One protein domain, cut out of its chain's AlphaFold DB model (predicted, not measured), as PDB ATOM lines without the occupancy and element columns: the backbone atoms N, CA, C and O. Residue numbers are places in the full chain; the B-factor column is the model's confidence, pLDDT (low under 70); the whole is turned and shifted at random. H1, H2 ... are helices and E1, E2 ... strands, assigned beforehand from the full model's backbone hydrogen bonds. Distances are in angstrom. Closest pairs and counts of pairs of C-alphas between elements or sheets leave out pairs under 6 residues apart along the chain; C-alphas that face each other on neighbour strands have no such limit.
ATOM      1  N   ALA A  12     -31.683 -24.549  31.151       83.25
ATOM      2  CA  ALA A  12     -32.177 -24.736  29.790       83.25
ATOM      3  C   ALA A  12     -33.106 -25.953  29.719       83.25
ATOM      4  O   ALA A  12     -32.830 -27.001  30.313       83.25
ATOM      5  N   THR A  13     -34.186 -25.839  28.951       85.06
ATOM      6  CA  THR A  13     -34.924 -27.010  28.475       85.06
ATOM      7  C   THR A  13     -34.202 -27.619  27.279       85.06
ATOM      8  O   THR A  13     -33.875 -26.913  26.330       85.06
ATOM      9  N   VAL A  14     -34.006 -28.938  27.281       87.69
ATOM     10  CA  VAL A  14     -33.565 -29.655  26.077       87.69
ATOM     11  C   VAL A  14     -34.808 -30.100  25.307       87.69
ATOM     12  O   VAL A  14     -35.546 -30.987  25.751       87.69
ATOM     13  N   SER A  15     -35.066 -29.450  24.174       90.31
ATOM     14  CA  SER A  15     -36.206 -29.751  23.300       90.31
ATOM     15  C   SER A  15     -35.878 -30.890  22.333       90.31
ATOM     16  O   SER A  15     -34.718 -31.242  22.123       90.31
ATOM     17  N   HIS A  16     -36.901 -31.489  21.731       93.94
ATOM     18  CA  HIS A  16     -36.751 -32.484  20.672       93.94
ATOM     19  C   HIS A  16     -36.739 -31.794  19.315       93.94
ATOM     20  O   HIS A  16     -37.420 -30.785  19.136       93.94
ATOM     21  N   THR A  17     -36.008 -32.340  18.343       94.44
ATOM     22  CA  THR A  17     -36.087 -31.880  16.953       94.44
ATOM     23  C   THR A  17     -35.918 -33.010  15.950       94.44
ATOM     24  O   THR A  17     -35.203 -33.978  16.206       94.44
ATOM     25  N   THR A  18     -36.544 -32.865  14.777       95.94
ATOM     26  CA  THR A  18     -36.312 -33.752  13.623       95.94
ATOM     27  C   THR A  18     -35.161 -33.305  12.730       95.94
ATOM     28  O   THR A  18     -34.805 -34.007  11.779       95.94
ATOM     29  N   ARG A  19     -34.582 -32.128  12.995       93.38
ATOM     30  CA  ARG A  19     -33.398 -31.647  12.282       93.38
ATOM     31  C   ARG A  19     -32.213 -32.554  12.604       93.38
ATOM     32  O   ARG A  19     -32.060 -33.016  13.725       93.38
ATOM     33  N   LYS A  20     -31.316 -32.764  11.641       91.75
ATOM     34  CA  LYS A  20     -30.035 -33.431  11.919       91.75
ATOM     35  C   LYS A  20     -29.124 -32.543  12.789       91.75
ATOM     36  O   LYS A  20     -29.129 -31.321  12.591       91.75
ATOM     37  N   PRO A  21     -28.313 -33.123  13.689       92.75
ATOM     38  CA  PRO A  21     -27.326 -32.363  14.450       92.75
ATOM     39  C   PRO A  21     -26.325 -31.667  13.515       92.75
ATOM     40  O   PRO A  21     -25.878 -32.240  12.519       92.75
ATOM     41  N   ARG A  22     -25.977 -30.421  13.838       89.25
ATOM     42  CA  ARG A  22     -24.871 -29.664  13.235       89.25
ATOM     43  C   ARG A  22     -23.545 -30.099  13.857       89.25
ATOM     44  O   ARG A  22     -23.508 -30.708  14.926       89.25
ATOM     45  N   GLN A  23     -22.439 -29.753  13.203       88.19
ATOM     46  CA  GLN A  23     -21.107 -30.015  13.741       88.19
ATOM     47  C   GLN A  23     -20.951 -29.367  15.128       88.19
ATOM     48  O   GLN A  23     -21.154 -28.166  15.283       88.19
ATOM     49  N   GLY A  24     -20.605 -30.177  16.131       89.25
ATOM     50  CA  GLY A  24     -20.430 -29.739  17.520       89.25
ATOM     51  C   GLY A  24     -21.677 -29.847  18.406       89.25
ATOM     52  O   GLY A  24     -21.528 -29.822  19.628       89.25
ATOM     53  N   GLU A  25     -22.879 -30.033  17.845       90.00
ATOM     54  CA  GLU A  25     -24.085 -30.295  18.642       90.00
ATOM     55  C   GLU A  25     -24.029 -31.706  19.254       90.00
ATOM     56  O   GLU A  25     -23.635 -32.672  18.598       90.00
ATOM     57  N   LYS A  26     -24.427 -31.829  20.527       91.56
ATOM     58  CA  LYS A  26     -24.445 -33.098  21.273       91.56
ATOM     59  C   LYS A  26     -25.878 -33.488  21.644       91.56
ATOM     60  O   LYS A  26     -26.644 -32.640  22.105       91.56
ATOM     61  N   GLU A  27     -26.203 -34.768  21.464       93.50
ATOM     62  CA  GLU A  27     -27.478 -35.380  21.868       93.50
ATOM     63  C   GLU A  27     -27.735 -35.174  23.366       93.50
ATOM     64  O   GLU A  27     -26.833 -35.354  24.187       93.50
ATOM     65  N   GLY A  28     -28.959 -34.773  23.713       87.12
ATOM     66  CA  GLY A  28     -29.370 -34.516  25.095       87.12
ATOM     67  C   GLY A  28     -28.747 -33.270  25.730       87.12
ATOM     68  O   GLY A  28     -28.964 -33.030  26.915       87.12
ATOM     69  N   VAL A  29     -27.988 -32.482  24.962       85.56
ATOM     70  CA  VAL A  29     -27.425 -31.192  25.389       85.56
ATOM     71  C   VAL A  29     -27.984 -30.065  24.533       85.56
ATOM     72  O   VAL A  29     -28.558 -29.127  25.069       85.56
ATOM     73  N   ALA A  30     -27.828 -30.159  23.208       85.06
ATOM     74  CA  ALA A  30     -28.382 -29.170  22.285       85.06
ATOM     75  C   ALA A  30     -29.871 -29.441  22.036       85.06
ATOM     76  O   ALA A  30     -30.708 -28.571  22.236       85.06
ATOM     77  N   TYR A  31     -30.181 -30.673  21.634       90.94
ATOM     78  CA  TYR A  31     -31.533 -31.179  21.434       90.94
ATOM     79  C   TYR A  31     -31.555 -32.689  21.682       90.94
ATOM     80  O   TYR A  31     -30.511 -33.350  21.697       90.94
ATOM     81  N   HIS A  32     -32.760 -33.229  21.816       93.81
ATOM     82  CA  HIS A  32     -33.047 -34.630  21.551       93.81
ATOM     83  C   HIS A  32     -33.331 -34.811  20.058       93.81
ATOM     84  O   HIS A  32     -34.387 -34.407  19.561       93.81
ATOM     85  N   PHE A  33     -32.376 -35.371  19.320       95.50
ATOM     86  CA  PHE A  33     -32.498 -35.549  17.877       95.50
ATOM     87  C   PHE A  33     -33.281 -36.830  17.578       95.50
ATOM     88  O   PHE A  33     -32.787 -37.943  17.756       95.50
ATOM     89  N   VAL A  34     -34.517 -36.683  17.101       97.12
ATOM     90  CA  VAL A  34     -35.433 -37.804  16.840       97.12
ATOM     91  C   VAL A  34     -35.823 -37.880  15.369       97.12
ATOM     92  O   VAL A  34     -35.753 -36.902  14.629       97.12
ATOM     93  N   SER A  35     -36.245 -39.054  14.905       97.19
ATOM     94  CA  SER A  35     -36.777 -39.176  13.546       97.19
ATOM     95  C   SER A  35     -38.172 -38.535  13.445       97.19
ATOM     96  O   SER A  35     -38.880 -38.459  14.452       97.19
ATOM     97  N   PRO A  36     -38.625 -38.133  12.241       96.31
ATOM     98  CA  PRO A  36     -39.996 -37.659  12.047       96.31
ATOM     99  C   PRO A  36     -41.060 -38.646  12.540       96.31
ATOM    100  O   PRO A  36     -42.037 -38.223  13.139       96.31
ATOM    101  N   ALA A  37     -40.842 -39.954  12.358       97.31
ATOM    102  CA  ALA A  37     -41.767 -40.984  12.829       97.31
ATOM    103  C   ALA A  37     -41.886 -41.006  14.364       97.31
ATOM    104  O   ALA A  37     -42.996 -41.032  14.888       97.31
ATOM    105  N   VAL A  38     -40.754 -40.923  15.074       97.19
ATOM    106  CA  VAL A  38     -40.734 -40.847  16.545       97.19
ATOM    107  C   VAL A  38     -41.390 -39.554  17.023       97.19
ATOM    108  O   VAL A  38     -42.196 -39.580  17.946       97.19
ATOM    109  N   PHE A  39     -41.106 -38.424  16.368       97.44
ATOM    110  CA  PHE A  39     -41.736 -37.151  16.718       97.44
ATOM    111  C   PHE A  39     -43.263 -37.218  16.554       97.44
ATOM    112  O   PHE A  39     -43.998 -36.807  17.448       97.44
ATOM    113  N   SER A  40     -43.756 -37.791  15.451       96.25
ATOM    114  CA  SER A  40     -45.195 -37.984  15.222       96.25
ATOM    115  C   SER A  40     -45.849 -38.893  16.265       96.25
ATOM    116  O   SER A  40     -46.958 -38.604  16.705       96.25
ATOM    117  N   GLU A  41     -45.173 -39.957  16.704       97.44
ATOM    118  CA  GLU A  41     -45.657 -40.813  17.795       97.44
ATOM    119  C   GLU A  41     -45.744 -40.047  19.124       97.44
ATOM    120  O   GLU A  41     -46.726 -40.168  19.858       97.44
ATOM    121  N   MET A  42     -44.752 -39.205  19.421       96.38
ATOM    122  CA  MET A  42     -44.754 -38.355  20.614       96.38
ATOM    123  C   MET A  42     -45.899 -37.332  20.600       96.38
ATOM    124  O   MET A  42     -46.505 -37.096  21.646       96.38
ATOM    125  N   ILE A  43     -46.237 -36.768  19.434       94.56
ATOM    126  CA  ILE A  43     -47.442 -35.937  19.267       94.56
ATOM    127  C   ILE A  43     -48.697 -36.777  19.536       94.56
ATOM    128  O   ILE A  43     -49.530 -36.392  20.351       94.56
ATOM    129  N   ALA A  44     -48.820 -37.946  18.896       96.06
ATOM    130  CA  ALA A  44     -49.998 -38.811  19.016       96.06
ATOM    131  C   ALA A  44     -50.247 -39.313  20.449       96.06
ATOM    132  O   ALA A  44     -51.375 -39.644  20.807       96.06
ATOM    133  N   THR A  45     -49.196 -39.360  21.266       95.12
ATOM    134  CA  THR A  45     -49.238 -39.772  22.673       95.12
ATOM    135  C   THR A  45     -49.191 -38.592  23.653       95.12
ATOM    136  O   THR A  45     -48.935 -38.798  24.839       95.12
ATOM    137  N   ASP A  46     -49.446 -37.368  23.176       91.50
ATOM    138  CA  ASP A  46     -49.584 -36.148  23.988       91.50
ATOM    139  C   ASP A  46     -48.367 -35.883  24.906       91.50
ATOM    140  O   ASP A  46     -48.476 -35.557  26.093       91.50
ATOM    141  N   ARG A  47     -47.156 -36.073  24.360       93.19
ATOM    142  CA  ARG A  47     -45.888 -35.970  25.108       93.19
ATOM    143  C   ARG A  47     -45.289 -34.567  25.147       93.19
ATOM    144  O   ARG A  47     -44.356 -34.347  25.925       93.19
ATOM    145  N   PHE A  48     -45.796 -33.639  24.342       90.69
ATOM    146  CA  PHE A  48     -45.274 -32.280  24.213       90.69
ATOM    147  C   PHE A  48     -46.123 -31.263  24.978       90.69
ATOM    148  O   PHE A  48     -47.337 -31.402  25.074       90.69
ATOM    149  N   ILE A  49     -45.461 -30.259  25.550       85.69
ATOM    150  CA  ILE A  49     -46.093 -29.043  26.078       85.69
ATOM    151  C   ILE A  49     -46.411 -28.116  24.909       85.69
ATOM    152  O   ILE A  49     -47.516 -27.605  24.793       85.69
ATOM    153  N   GLU A  50     -45.429 -27.957  24.028       85.94
ATOM    154  CA  GLU A  50     -45.545 -27.262  22.757       85.94
ATOM    155  C   GLU A  50     -44.777 -28.043  21.694       85.94
ATOM    156  O   GLU A  50     -43.815 -28.761  22.002       85.94
ATOM    157  N   HIS A  51     -45.229 -27.920  20.452       90.56
ATOM    158  CA  HIS A  51     -44.442 -28.312  19.302       90.56
ATOM    159  C   HIS A  51     -44.789 -27.438  18.098       90.56
ATOM    160  O   HIS A  51     -45.933 -27.031  17.906       90.56
ATOM    161  N   THR A  52     -43.819 -27.236  17.219       87.62
ATOM    162  CA  THR A  52     -43.949 -26.390  16.031       87.62
ATOM    163  C   THR A  52     -43.173 -26.977  14.853       87.62
ATOM    164  O   THR A  52     -42.280 -27.813  15.022       87.62
ATOM    165  N   LEU A  53     -43.531 -26.560  13.639       84.81
ATOM    166  CA  LEU A  53     -42.775 -26.838  12.423       84.81
ATOM    167  C   LEU A  53     -42.015 -25.572  12.025       84.81
ATOM    168  O   LEU A  53     -42.585 -24.654  11.444       84.81
ATOM    169  N   PHE A  54     -40.706 -25.566  12.256       78.06
ATOM    170  CA  PHE A  54     -39.844 -24.430  11.956       78.06
ATOM    171  C   PHE A  54     -38.850 -24.774  10.847       78.06
ATOM    172  O   PHE A  54     -38.064 -25.724  10.944       78.06
ATOM    173  N   SER A  55     -38.865 -23.993   9.763       75.94
ATOM    174  CA  SER A  55     -37.963 -24.177   8.616       75.94
ATOM    175  C   SER A  55     -37.916 -25.633   8.101       75.94
ATOM    176  O   SER A  55     -36.852 -26.154   7.751       75.94
ATOM    177  N   GLY A  56     -39.070 -26.310   8.084       81.44
ATOM    178  CA  GLY A  56     -39.219 -27.685   7.594       81.44
ATOM    179  C   GLY A  56     -38.786 -28.792   8.562       81.44
ATOM    180  O   GLY A  56     -38.762 -29.951   8.158       81.44
ATOM    181  N   ASN A  57     -38.453 -28.471   9.815       89.19
ATOM    182  CA  ASN A  57     -38.171 -29.457  10.862       89.19
ATOM    183  C   ASN A  57     -39.103 -29.243  12.053       89.19
ATOM    184  O   ASN A  57     -39.428 -28.102  12.376       89.19
ATOM    185  N   TYR A  58     -39.515 -30.324  12.709       92.88
ATOM    186  CA  TYR A  58     -40.292 -30.218  13.936       92.88
ATOM    187  C   TYR A  58     -39.387 -29.908  15.121       92.88
ATOM    188  O   TYR A  58     -38.247 -30.384  15.180       92.88
ATOM    189  N   TYR A  59     -39.921 -29.136  16.058       91.19
ATOM    190  CA  TYR A  59     -39.333 -28.833  17.356       91.19
ATOM    191  C   TYR A  59     -40.410 -28.982  18.421       91.19
ATOM    192  O   TYR A  59     -41.577 -28.728  18.133       91.19
ATOM    193  N   GLY A  60     -40.047 -29.424  19.622       91.19
ATOM    194  CA  GLY A  60     -41.014 -29.473  20.714       91.19
ATOM    195  C   GLY A  60     -40.414 -29.760  22.080       91.19
ATOM    196  O   GLY A  60     -39.481 -30.556  22.235       91.19
ATOM    197  N   THR A  61     -40.976 -29.120  23.093       88.88
ATOM    198  CA  THR A  61     -40.580 -29.256  24.493       88.88
ATOM    199  C   THR A  61     -41.450 -30.301  25.178       88.88
ATOM    200  O   THR A  61     -42.675 -30.204  25.199       88.88
ATOM    201  N   SER A  62     -40.832 -31.351  25.726       89.31
ATOM    202  CA  SER A  62     -41.577 -32.477  26.298       89.31
ATOM    203  C   SER A  62     -42.105 -32.183  27.707       89.31
ATOM    204  O   SER A  62     -41.465 -31.475  28.487       89.31
ATOM    205  N   LYS A  63     -43.225 -32.806  28.085       86.12
ATOM    206  CA  LYS A  63     -43.784 -32.735  29.453       86.12
ATOM    207  C   LYS A  63     -42.837 -33.310  30.518       86.12
ATOM    208  O   LYS A  63     -42.870 -32.900  31.680       86.12
ATOM    209  N   ASP A  64     -41.963 -34.237  30.122       82.12
ATOM    210  CA  ASP A  64     -40.928 -34.791  30.999       82.12
ATOM    211  C   ASP A  64     -39.869 -33.734  31.353       82.12
ATOM    212  O   ASP A  64     -39.448 -33.635  32.505       82.12
ATOM    213  N   THR A  65     -39.512 -32.873  30.392       76.88
ATOM    214  CA  THR A  65     -38.568 -31.767  30.598       76.88
ATOM    215  C   THR A  65     -39.058 -30.816  31.696       76.88
ATOM    216  O   THR A  65     -38.306 -30.524  32.628       76.88
ATOM    217  N   ALA A  66     -40.335 -30.414  31.668       70.00
ATOM    218  CA  ALA A  66     -40.915 -29.571  32.721       70.00
ATOM    219  C   ALA A  66     -40.981 -30.277  34.084       70.00
ATOM    220  O   ALA A  66     -40.732 -29.665  35.124       70.00
ATOM    221  N   SER A  67     -41.274 -31.581  34.091       69.62
ATOM    222  CA  SER A  67     -41.328 -32.372  35.327       69.62
ATOM    223  C   SER A  67     -39.967 -32.421  36.031       69.62
ATOM    224  O   SER A  67     -39.897 -32.281  37.253       69.62
ATOM    225  N   ARG A  68     -38.873 -32.551  35.268       70.44
ATOM    226  CA  ARG A  68     -37.502 -32.526  35.805       70.44
ATOM    227  C   ARG A  68     -37.136 -31.169  36.405       70.44
ATOM    228  O   ARG A  68     -36.546 -31.128  37.480       70.44
ATOM    229  N   GLN A  69     -37.521 -30.071  35.760       69.00
ATOM    230  CA  GLN A  69     -37.211 -28.719  36.243       69.00
ATOM    231  C   GLN A  69     -37.991 -28.351  37.504       69.00
ATOM    232  O   GLN A  69     -37.420 -27.801  38.445       69.00
ATOM    233  N   LYS A  70     -39.259 -28.769  37.603       67.06
ATOM    234  CA  LYS A  70     -40.045 -28.613  38.837       67.06
ATOM    235  C   LYS A  70     -39.364 -29.269  40.044       67.06
ATOM    236  O   LYS A  70     -39.479 -28.772  41.164       67.06
ATOM    237  N   LEU A  71     -38.631 -30.363  39.823       62.31
ATOM    238  CA  LEU A  71     -37.853 -31.042  40.859       62.31
ATOM    239  C   LEU A  71     -36.594 -30.257  41.273       62.31
ATOM    240  O   LEU A  71     -36.185 -30.332  42.429       62.31
ATOM    241  N   GLN A  72     -35.997 -29.506  40.344       67.81
ATOM    242  CA  GLN A  72     -34.756 -28.750  40.547       67.81
ATOM    243  C   GLN A  72     -34.966 -27.379  41.207       67.81
ATOM    244  O   GLN A  72     -33.991 -26.769  41.629       67.81
ATOM    245  N   ARG A  73     -36.220 -26.917  41.357       74.31
ATOM    246  CA  ARG A  73     -36.570 -25.582  41.893       74.31
ATOM    247  C   ARG A  73     -35.911 -24.415  41.135       74.31
ATOM    248  O   ARG A  73     -35.795 -23.326  41.687       74.31
ATOM    249  N   SER A  74     -35.524 -24.641  39.884       81.62
ATOM    250  CA  SER A  74     -34.998 -23.635  38.965       81.62
ATOM    251  C   SER A  74     -36.084 -23.162  37.999       81.62
ATOM    252  O   SER A  74     -37.038 -23.886  37.694       81.62
ATOM    253  N   THR A  75     -35.923 -21.950  37.475       86.88
ATOM    254  CA  THR A  75     -36.732 -21.430  36.376       86.88
ATOM    255  C   THR A  75     -36.274 -22.041  35.054       86.88
ATOM    256  O   THR A  75     -35.091 -22.047  34.697       86.88
ATOM    257  N   ALA A  76     -37.243 -22.565  34.313       86.44
ATOM    258  CA  ALA A  76     -37.064 -23.092  32.973       86.44
ATOM    259  C   ALA A  76     -36.818 -21.961  31.970       86.44
ATOM    260  O   ALA A  76     -37.659 -21.075  31.832       86.44
ATOM    261  N   LEU A  77     -35.709 -22.007  31.233       88.00
ATOM    262  CA  LEU A  77     -35.507 -21.159  30.061       88.00
ATOM    263  C   LEU A  77     -35.843 -21.966  28.809       88.00
ATOM    264  O   LEU A  77     -35.158 -22.946  28.501       88.00
ATOM    265  N   LEU A  78     -36.903 -21.543  28.121       86.69
ATOM    266  CA  LEU A  78     -37.338 -22.095  26.843       86.69
ATOM    267  C   LEU A  78     -36.864 -21.170  25.717       86.69
ATOM    268  O   LEU A  78     -37.173 -19.981  25.723       86.69
ATOM    269  N   ASP A  79     -36.122 -21.728  24.764       85.25
ATOM    270  CA  ASP A  79     -35.741 -21.062  23.514       85.25
ATOM    271  C   ASP A  79     -36.630 -21.614  22.392       85.25
ATOM    272  O   ASP A  79     -36.426 -22.734  21.916       85.25
ATOM    273  N   ILE A  80     -37.679 -20.866  22.055       81.94
ATOM    274  CA  ILE A  80     -38.744 -21.273  21.132       81.94
ATOM    275  C   ILE A  80     -39.069 -20.145  20.155       81.94
ATOM    276  O   ILE A  80     -38.814 -18.971  20.424       81.94
ATOM    277  N   ASP A  81     -39.648 -20.510  19.013       83.94
ATOM    278  CA  ASP A  81     -40.139 -19.542  18.036       83.94
ATOM    279  C   ASP A  81     -41.504 -18.949  18.433       83.94
ATOM    280  O   ASP A  81     -42.123 -19.320  19.435       83.94
ATOM    281  N   VAL A  82     -41.986 -18.017  17.611       85.00
ATOM    282  CA  VAL A  82     -43.260 -17.321  17.813       85.00
ATOM    283  C   VAL A  82     -44.471 -18.261  17.848       85.00
ATOM    284  O   VAL A  82     -45.423 -17.998  18.584       85.00
ATOM    285  N   GLU A  83     -44.464 -19.350  17.081       83.75
ATOM    286  CA  GLU A  83     -45.564 -20.324  17.082       83.75
ATOM    287  C   GLU A  83     -45.564 -21.158  18.370       83.75
ATOM    288  O   GLU A  83     -46.623 -21.430  18.944       83.75
ATOM    289  N   GLY A  84     -44.379 -21.487  18.890       82.69
ATOM    290  CA  GLY A  84     -44.221 -22.063  20.224       82.69
ATOM    291  C   GLY A  84     -44.760 -21.133  21.314       82.69
ATOM    292  O   GLY A  84     -45.522 -21.576  22.174       82.69
ATOM    293  N   VAL A  85     -44.439 -19.834  21.251       86.31
ATOM    294  CA  VAL A  85     -44.963 -18.828  22.198       86.31
ATOM    295  C   VAL A  85     -46.489 -18.770  22.149       86.31
ATOM    296  O   VAL A  85     -47.123 -18.862  23.200       86.31
ATOM    297  N   LYS A  86     -47.087 -18.683  20.953       85.25
ATOM    298  CA  LYS A  86     -48.550 -18.719  20.769       85.25
ATOM    299  C   LYS A  86     -49.164 -19.936  21.445       85.25
ATOM    300  O   LYS A  86     -50.069 -19.788  22.256       85.25
ATOM    301  N   THR A  87     -48.616 -21.116  21.168       83.81
ATOM    302  CA  THR A  87     -49.104 -22.384  21.722       83.81
ATOM    303  C   THR A  87     -49.075 -22.377  23.250       83.81
ATOM    304  O   THR A  87     -50.055 -22.758  23.891       83.81
ATOM    305  N   ILE A  88     -47.979 -21.908  23.857       83.38
ATOM    306  CA  ILE A  88     -47.858 -21.831  25.317       83.38
ATOM    307  C   ILE A  88     -48.866 -20.835  25.897       83.38
ATOM    308  O   ILE A  88     -49.608 -21.205  26.810       83.38
ATOM    309  N   VAL A  89     -48.924 -19.614  25.360       82.94
ATOM    310  CA  VAL A  89     -49.815 -18.552  25.854       82.94
ATOM    311  C   VAL A  89     -51.283 -18.964  25.718       82.94
ATOM    312  O   VAL A  89     -52.045 -18.832  26.673       82.94
ATOM    313  N   GLU A  90     -51.678 -19.526  24.574       82.69
ATOM    314  CA  GLU A  90     -53.042 -20.012  24.331       82.69
ATOM    315  C   GLU A  90     -53.406 -21.203  25.222       82.69
ATOM    316  O   GLU A  90     -54.550 -21.311  25.665       82.69
ATOM    317  N   SER A  91     -52.446 -22.086  25.524       80.06
ATOM    318  CA  SER A  91     -52.696 -23.229  26.408       80.06
ATOM    319  C   SER A  91     -53.034 -22.809  27.841       80.06
ATOM    320  O   SER A  91     -53.701 -23.563  28.550       80.06
ATOM    321  N   GLY A  92     -52.521 -21.656  28.297       76.00
ATOM    322  CA  GLY A  92     -52.618 -21.200  29.689       76.00
ATOM    323  C   GLY A  92     -52.059 -22.198  30.714       76.00
ATOM    324  O   GLY A  92     -52.385 -22.121  31.896       76.00
ATOM    325  N   SER A  93     -51.270 -23.178  30.266       71.06
ATOM    326  CA  SER A  93     -50.864 -24.335  31.073       71.06
ATOM    327  C   SER A  93     -49.664 -24.060  31.976       71.06
ATOM    328  O   SER A  93     -49.388 -24.832  32.897       71.06
ATOM    329  N   LEU A  94     -48.957 -22.960  31.720       75.69
ATOM    330  CA  LEU A  94     -47.754 -22.555  32.422       75.69
ATOM    331  C   LEU A  94     -47.842 -21.072  32.791       75.69
ATOM    332  O   LEU A  94     -48.299 -20.252  31.998       75.69
ATOM    333  N   ASP A  95     -47.368 -20.743  33.989       81.81
ATOM    334  CA  ASP A  95     -47.092 -19.365  34.390       81.81
ATOM    335  C   ASP A  95     -45.749 -18.957  33.767       81.81
ATOM    336  O   ASP A  95     -44.679 -19.318  34.266       81.81
ATOM    337  N   THR A  96     -45.807 -18.341  32.585       85.56
ATOM    338  CA  THR A  96     -44.627 -18.024  31.773       85.56
ATOM    339  C   THR A  96     -44.434 -16.537  31.603       85.56
ATOM    340  O   THR A  96     -45.388 -15.792  31.401       85.56
ATOM    341  N   ARG A  97     -43.162 -16.142  31.571       89.25
ATOM    342  CA  ARG A  97     -42.731 -14.797  31.210       89.25
ATOM    343  C   ARG A  97     -42.127 -14.828  29.813       89.25
ATOM    344  O   ARG A  97     -41.157 -15.552  29.582       89.25
TER     345      ARG A  97
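What this domain is: This is residues 12 to 97 of the 169 residues of the protein "Guanylate kinase" of Fusarium clavum (UniProt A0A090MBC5). A small antiparallel hairpin, E1 and E2, has H1 over one face and H3 beside E1; H2 runs on from E2, and E3 folds back beside H2. Residues 12 to 35 make a wide loop on the E2 side. The printed part has 86 residues, with three named helices and three named strands in the order H1 E1 E2 H2 E3 H3 along the chain; it is mixed in class, with 29 residues in helices and 16 in strands, and compact, with a radius of gyration of the C-alphas of 12.6 A and spans of 32 by 25 by 23 A.

How they stand to each other: The hairpin of E1, residues 48 to 54, and E2, residues 57 to 62, has N 52 and O 59 within hydrogen-bond range at 2.8 A. The closest C-alphas of E1 and H3, residues 82 to 91, are Glu 50 and Gly 84, 5.9 A; those of E2 and H1, residues 36 to 44, are Phe 39 and Tyr 58, 7.6 A. For H2, residues 63 to 72, and E3, residues 75 to 77, they are Gln 69 and Ala 76, 6.5 A. E3 pairs with no named strand. H1, H2 and H3 are apart from each other, and in each every O i to N i+4 pair is within hydrogen-bond range.

Where its parts are: From first to last C-alpha, E1 measures 15.5 A, E2 16.1 A, H1 12.2 A, H2 14.8 A, H3 14.1 A and E3 6.4 A. C-alpha 36 opens H1 at (-39.996, -37.659, 12.047); C-alpha 91 ends H3 at (-52.696, -23.229, 26.408).

The domain as a whole: The C-alphas farthest apart, Gln 23 and Gly 92, are 36.4 A apart. The printed part has no cut, and the links between named elements are tight. Confidence is under 70 at residue 67 and residues 69 to 72.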